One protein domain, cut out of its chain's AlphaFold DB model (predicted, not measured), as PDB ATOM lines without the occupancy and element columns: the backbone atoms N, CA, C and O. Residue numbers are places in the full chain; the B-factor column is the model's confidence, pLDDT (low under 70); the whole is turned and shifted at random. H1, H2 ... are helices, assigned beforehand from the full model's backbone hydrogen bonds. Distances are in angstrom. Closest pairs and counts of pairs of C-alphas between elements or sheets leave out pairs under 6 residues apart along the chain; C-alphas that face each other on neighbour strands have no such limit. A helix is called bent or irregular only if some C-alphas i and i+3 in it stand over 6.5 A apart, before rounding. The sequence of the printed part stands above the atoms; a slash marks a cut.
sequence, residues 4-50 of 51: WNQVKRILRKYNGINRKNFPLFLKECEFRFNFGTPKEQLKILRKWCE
ATOM      1  N   TRP A   4      -8.824 -50.373  10.971       92.69
ATOM      2  CA  TRP A   4      -8.475 -49.159  10.234       92.69
ATOM      3  C   TRP A   4      -9.456 -47.998  10.441       92.69
ATOM      4  O   TRP A   4      -9.036 -46.843  10.467       92.69
ATOM      5  N   ASN A   5     -10.745 -48.270  10.617       93.19
ATOM      6  CA  ASN A   5     -11.762 -47.259  10.889       93.19
ATOM      7  C   ASN A   5     -11.582 -46.685  12.299       93.19
ATOM      8  O   ASN A   5     -11.660 -45.467  12.479       93.19
ATOM      9  N   GLN A   6     -11.265 -47.537  13.277       91.44
ATOM     10  CA  GLN A   6     -11.002 -47.113  14.651       91.44
ATOM     11  C   GLN A   6      -9.697 -46.313  14.758       91.44
ATOM     12  O   GLN A   6      -9.699 -45.223  15.330       91.44
ATOM     13  N   VAL A   7      -8.616 -46.784  14.125       93.94
ATOM     14  CA  VAL A   7      -7.333 -46.067  14.024       93.94
ATOM     15  C   VAL A   7      -7.541 -44.692  13.397       93.94
ATOM     16  O   VAL A   7      -7.152 -43.689  13.986       93.94
ATOM     17  N   LYS A   8      -8.216 -44.603  12.242       92.06
ATOM     18  CA  LYS A   8      -8.502 -43.311  11.594       92.06
ATOM     19  C   LYS A   8      -9.240 -42.362  12.539       92.06
ATOM     20  O   LYS A   8      -8.880 -41.191  12.613       92.06
ATOM     21  N   ARG A   9     -10.241 -42.847  13.284       92.44
ATOM     22  CA  ARG A   9     -10.987 -42.022  14.248       92.44
ATOM     23  C   ARG A   9     -10.098 -41.523  15.387       92.44
ATOM     24  O   ARG A   9     -10.144 -40.338  15.702       92.44
ATOM     25  N   ILE A  10      -9.282 -42.399  15.972       90.69
ATOM     26  CA  ILE A  10      -8.370 -42.053  17.073       90.69
ATOM     27  C   ILE A  10      -7.303 -41.066  16.602       90.69
ATOM     28  O   ILE A  10      -7.010 -40.109  17.315       90.69
ATOM     29  N   LEU A  11      -6.732 -41.278  15.414       92.25
ATOM     30  CA  LEU A  11      -5.596 -40.496  14.939       92.25
ATOM     31  C   LEU A  11      -5.982 -39.127  14.357       92.25
ATOM     32  O   LEU A  11      -5.140 -38.231  14.329       92.25
ATOM     33  N   ARG A  12      -7.250 -38.920  13.964       92.06
ATOM     34  CA  ARG A  12      -7.758 -37.627  13.455       92.06
ATOM     35  C   ARG A  12      -7.509 -36.451  14.404       92.06
ATOM     36  O   ARG A  12      -7.317 -35.341  13.928       92.06
ATOM     37  N   LYS A  13      -7.477 -36.679  15.721       90.94
ATOM     38  CA  LYS A  13      -7.299 -35.608  16.720       90.94
ATOM     39  C   LYS A  13      -5.876 -35.043  16.802       90.94
ATOM     40  O   LYS A  13      -5.681 -34.010  17.427       90.94
ATOM     41  N   TYR A  14      -4.885 -35.718  16.217       89.19
ATOM     42  CA  TYR A  14      -3.476 -35.338  16.361       89.19
ATOM     43  C   TYR A  14      -2.969 -34.377  15.270       89.19
ATOM     44  O   TYR A  14      -1.778 -34.100  15.256       89.19
ATOM     45  N   ASN A  15      -3.829 -33.876  14.365       84.50
ATOM     46  CA  ASN A  15      -3.518 -32.834  13.359       84.50
ATOM     47  C   ASN A  15      -2.171 -33.003  12.622       84.50
ATOM     48  O   ASN A  15      -1.486 -32.031  12.317       84.50
ATOM     49  N   GLY A  16      -1.806 -34.250  12.315       85.88
ATOM     50  CA  GLY A  16      -0.518 -34.593  11.715       85.88
ATOM     51  C   GLY A  16       0.456 -35.173  12.737       85.88
ATOM     52  O   GLY A  16       1.035 -34.479  13.565       85.88
ATOM     53  N   ILE A  17       0.676 -36.481  12.642       89.00
ATOM     54  CA  ILE A  17       1.644 -37.199  13.473       89.00
ATOM     55  C   ILE A  17       2.987 -37.194  12.746       89.00
ATOM     56  O   ILE A  17       3.052 -37.495  11.552       89.00
ATOM     57  N   ASN A  18       4.074 -36.895  13.461       92.56
ATOM     58  CA  ASN A  18       5.416 -37.039  12.903       92.56
ATOM     59  C   ASN A  18       5.615 -38.482  12.408       92.56
ATOM     60  O   ASN A  18       5.411 -39.433  13.165       92.56
ATOM     61  N   ARG A  19       6.054 -38.649  11.154       90.88
ATOM     62  CA  ARG A  19       6.260 -39.965  10.523       90.88
ATOM     63  C   ARG A  19       7.138 -40.895  11.361       90.88
ATOM     64  O   ARG A  19       6.885 -42.092  11.372       90.88
ATOM     65  N   LYS A  20       8.114 -40.351  12.099       94.75
ATOM     66  CA  LYS A  20       8.987 -41.127  12.996       94.75
ATOM     67  C   LYS A  20       8.220 -41.800  14.137       94.75
ATOM     68  O   LYS A  20       8.548 -42.914  14.520       94.75
ATOM     69  N   ASN A  21       7.175 -41.146  14.640       92.12
ATOM     70  CA  ASN A  21       6.404 -41.621  15.789       92.12
ATOM     71  C   ASN A  21       5.169 -42.420  15.363       92.12
ATOM     72  O   ASN A  21       4.612 -43.159  16.169       92.12
ATOM     73  N   PHE A  22       4.738 -42.296  14.105       91.69
ATOM     74  CA  PHE A  22       3.548 -42.962  13.577       91.69
ATOM     75  C   PHE A  22       3.489 -44.480  13.854       91.69
ATOM     76  O   PHE A  22       2.427 -44.944  14.274       91.69
ATOM     77  N   PRO A  23       4.589 -45.259  13.735       94.56
ATOM     78  CA  PRO A  23       4.567 -46.681  14.082       94.56
ATOM     79  C   PRO A  23       4.201 -46.957  15.547       94.56
ATOM     80  O   PRO A  23       3.500 -47.928  15.822       94.56
ATOM     81  N   LEU A  24       4.615 -46.095  16.484       94.25
ATOM     82  CA  LEU A  24       4.287 -46.243  17.908       94.25
ATOM     83  C   LEU A  24       2.790 -46.031  18.157       94.25
ATOM     84  O   LEU A  24       2.171 -46.821  18.862       94.25
ATOM     85  N   PHE A  25       2.190 -45.027  17.514       93.12
ATOM     86  CA  PHE A  25       0.743 -44.800  17.588       93.12
ATOM     87  C   PHE A  25      -0.053 -45.968  16.998       93.12
ATOM     88  O   PHE A  25      -1.078 -46.357  17.554       93.12
ATOM     89  N   LEU A  26       0.420 -46.568  15.899       94.31
ATOM     90  CA  LEU A  26      -0.211 -47.770  15.353       94.31
ATOM     91  C   LEU A  26      -0.126 -48.951  16.321       94.31
ATOM     92  O   LEU A  26      -1.127 -49.639  16.504       94.31
ATOM     93  N   LYS A  27       1.028 -49.160  16.967       94.12
ATOM     94  CA  LYS A  27       1.200 -50.212  17.979       94.12
ATOM     95  C   LYS A  27       0.306 -49.996  19.198       94.12
ATOM     96  O   LYS A  27      -0.299 -50.944  19.687       94.12
ATOM     97  N   GLU A  28       0.149 -48.752  19.641       93.56
ATOM     98  CA  GLU A  28      -0.798 -48.403  20.700       93.56
ATOM     99  C   GLU A  28      -2.250 -48.699  20.283       93.56
ATOM    100  O   GLU A  28      -3.014 -49.285  21.052       93.56
ATOM    101  N   CYS A  29      -2.648 -48.330  19.061       93.94
ATOM    102  CA  CYS A  29      -3.979 -48.648  18.549       93.94
ATOM    103  C   CYS A  29      -4.202 -50.158  18.413       93.94
ATOM    104  O   CYS A  29      -5.286 -50.629  18.740       93.94
ATOM    105  N   GLU A  30      -3.202 -50.912  17.955       94.75
ATOM    106  CA  GLU A  30      -3.243 -52.377  17.867       94.75
ATOM    107  C   GLU A  30      -3.440 -52.998  19.249       94.75
ATOM    108  O   GLU A  30      -4.295 -53.865  19.423       94.75
ATOM    109  N   PHE A  31      -2.722 -52.501  20.256       94.50
ATOM    110  CA  PHE A  31      -2.905 -52.936  21.632       94.50
ATOM    111  C   PHE A  31      -4.333 -52.643  22.130       94.50
ATOM    112  O   PHE A  31      -5.032 -53.529  22.615       94.50
ATOM    113  N   ARG A  32      -4.827 -51.419  21.935       92.12
ATOM    114  CA  ARG A  32      -6.187 -51.046  22.357       92.12
ATOM    115  C   ARG A  32      -7.289 -51.800  21.603       92.12
ATOM    116  O   ARG A  32      -8.376 -51.951  22.146       92.12
ATOM    117  N   PHE A  33      -7.035 -52.207  20.356       91.88
ATOM    118  CA  PHE A  33      -7.992 -52.935  19.518       91.88
ATOM    119  C   PHE A  33      -8.080 -54.415  19.897       91.88
ATOM    120  O   PHE A  33      -9.172 -54.974  19.927       91.88
ATOM    121  N   ASN A  34      -6.938 -55.045  20.183       92.06
ATOM    122  CA  ASN A  34      -6.861 -56.488  20.408       92.06
ATOM    123  C   ASN A  34      -7.043 -56.901  21.874       92.06
ATOM    124  O   ASN A  34      -7.430 -58.036  22.140       92.06
ATOM    125  N   PHE A  35      -6.754 -56.018  22.831       88.06
ATOM    126  CA  PHE A  35      -6.801 -56.348  24.254       88.06
ATOM    127  C   PHE A  35      -7.979 -55.641  24.918       88.06
ATOM    128  O   PHE A  35      -8.064 -54.423  24.836       88.06
ATOM    129  N   GLY A  36      -8.858 -56.418  25.564       88.62
ATOM    130  CA  GLY A  36     -10.228 -56.077  25.978       88.62
ATOM    131  C   GLY A  36     -10.462 -54.725  26.668       88.62
ATOM    132  O   GLY A  36     -10.293 -53.651  26.095       88.62
ATOM    133  N   THR A  37     -10.983 -54.745  27.891       93.81
ATOM    134  CA  THR A  37     -11.335 -53.503  28.598       93.81
ATOM    135  C   THR A  37     -10.082 -52.731  29.042       93.81
ATOM    136  O   THR A  37      -9.029 -53.336  29.259       93.81
ATOM    137  N   PRO A  38     -10.161 -51.407  29.291       94.00
ATOM    138  CA  PRO A  38      -9.027 -50.636  29.817       94.00
ATOM    139  C   PRO A  38      -8.422 -51.218  31.107       94.00
ATOM    140  O   PRO A  38      -7.220 -51.107  31.342       94.00
ATOM    141  N   LYS A  39      -9.239 -51.884  31.934       95.62
ATOM    142  CA  LYS A  39      -8.783 -52.560  33.157       95.62
ATOM    143  C   LYS A  39      -7.913 -53.782  32.846       95.62
ATOM    144  O   LYS A  39      -6.908 -54.004  33.519       95.62
ATOM    145  N   GLU A  40      -8.277 -54.560  31.831       95.25
ATOM    146  CA  GLU A  40      -7.488 -55.707  31.369       95.25
ATOM    147  C   GLU A  40      -6.206 -55.258  30.677       95.25
ATOM    148  O   GLU A  40      -5.142 -55.797  30.970       95.25
ATOM    149  N   GLN A  41      -6.285 -54.218  29.844       95.88
ATOM    150  CA  GLN A  41      -5.115 -53.582  29.240       95.88
ATOM    151  C   GLN A  41      -4.110 -53.147  30.312       95.88
ATOM    152  O   GLN A  41      -2.933 -53.489  30.234       95.88
ATOM    153  N   LEU A  42      -4.574 -52.468  31.366       95.50
ATOM    154  CA  LEU A  42      -3.714 -52.062  32.477       95.50
ATOM    155  C   LEU A  42      -3.089 -53.265  33.199       95.50
ATOM    156  O   LEU A  42      -1.910 -53.227  33.544       95.50
ATOM    157  N   LYS A  43      -3.853 -54.342  33.413       95.62
ATOM    158  CA  LYS A  43      -3.338 -55.583  34.012       95.62
ATOM    159  C   LYS A  43      -2.243 -56.218  33.146       95.62
ATOM    160  O   LYS A  43      -1.244 -56.683  33.689       95.62
ATOM    161  N   ILE A  44      -2.418 -56.227  31.824       95.25
ATOM    162  CA  ILE A  44      -1.429 -56.748  30.870       95.25
ATOM    163  C   ILE A  44      -0.157 -55.900  30.897       95.25
ATOM    164  O   ILE A  44       0.930 -56.454  31.020       95.25
ATOM    165  N   LEU A  45      -0.290 -54.570  30.854       95.06
ATOM    166  CA  LEU A  45       0.855 -53.656  30.901       95.06
ATOM    167  C   LEU A  45       1.664 -53.825  32.191       95.06
ATOM    168  O   LEU A  45       2.882 -53.934  32.126       95.06
ATOM    169  N   ARG A  46       0.997 -53.923  33.349       96.12
ATOM    170  CA  ARG A  46       1.662 -54.198  34.637       96.12
ATOM    171  C   ARG A  46       2.437 -55.512  34.607       96.12
ATOM    172  O   ARG A  46       3.616 -55.533  34.933       96.12
ATOM    173  N   LYS A  47       1.806 -56.575  34.097       95.62
ATOM    174  CA  LYS A  47       2.450 -57.883  33.938       95.62
ATOM    175  C   LYS A  47       3.688 -57.824  33.035       95.62
ATOM    176  O   LYS A  47       4.665 -58.496  33.336       95.62
ATOM    177  N   TRP A  48       3.656 -57.067  31.939       94.81
ATOM    178  CA  TRP A  48       4.804 -56.925  31.029       94.81
ATOM    179  C   TRP A  48       5.925 -56.054  31.585       94.81
ATOM    180  O   TRP A  48       7.080 -56.292  31.259       94.81
ATOM    181  N   CYS A  49       5.593 -55.055  32.400       95.88
ATOM    182  CA  CYS A  49       6.585 -54.234  33.087       95.88
ATOM    183  C   CYS A  49       7.155 -54.900  34.347       95.88
ATOM    184  O   CYS A  49       8.036 -54.311  34.961       95.88
ATOM    185  N   GLU A  50       6.655 -56.081  34.728       93.81
ATOM    186  CA  GLU A  50       7.038 -56.789  35.957       93.81
ATOM    187  C   GLU A  50       6.782 -55.947  37.227       93.81
ATOM    188  O   GLU A  50       7.554 -55.986  38.184       93.81
TER     189      GLU A  50
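AT A GLANCE: This is residues 4 to 50 of the 51 residues of the protein "Transposase" of Gallibacterium anatis (UniProt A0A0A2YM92). Three helices make an open zigzag: H2 in the middle, H1 near it, and H3 turning away at a corner, where residues 45 to 50 stick out. The printed part has 47 residues with three named helices, H1, H2 and H3 in chain order, and is all helix. It is loose, radius of gyration of the C-alphas 12.2 A, spanning 33 by 22 by 14 A.

HOW THE PARTS SIT: Start at H1, residues 4 to 14; it is close to but not clearly touching H2, residues 22 to 34, closest C-alphas Val 7 and Cys 29, 6.2 A. They run opposite ways at a steep tilt of 50 degrees. H3, residues 38 to 49, only just touches H2, with 3 pairs of C-alphas within 8 A and only at the corner; the closest are Arg 32 and Gln 41, 7.4 A. Their steep tilt is 61 degrees, opposite ways. H1 and H3 are apart. Every O i to N i+4 pair is within hydrogen-bond range in H2 and H3, 5 of 7 in H1.

IN THESE COORDINATES: Find C-alpha 4 at (-8.475, -49.159, 10.234); H1 runs 15.9 A and is only just irregular, C-alphas 10 and 13 being 6.54 A apart. H2 runs 18.4 A. H3 runs 16.4 A to C-alpha 49 at (6.585, -54.234, 33.087).

THE WHOLE: The farthest C-alphas, Asn 15 and Glu 50, are 34.6 A apart. The printed part has no cut, no link is long, and no printed residue is under 70 in pLDDT.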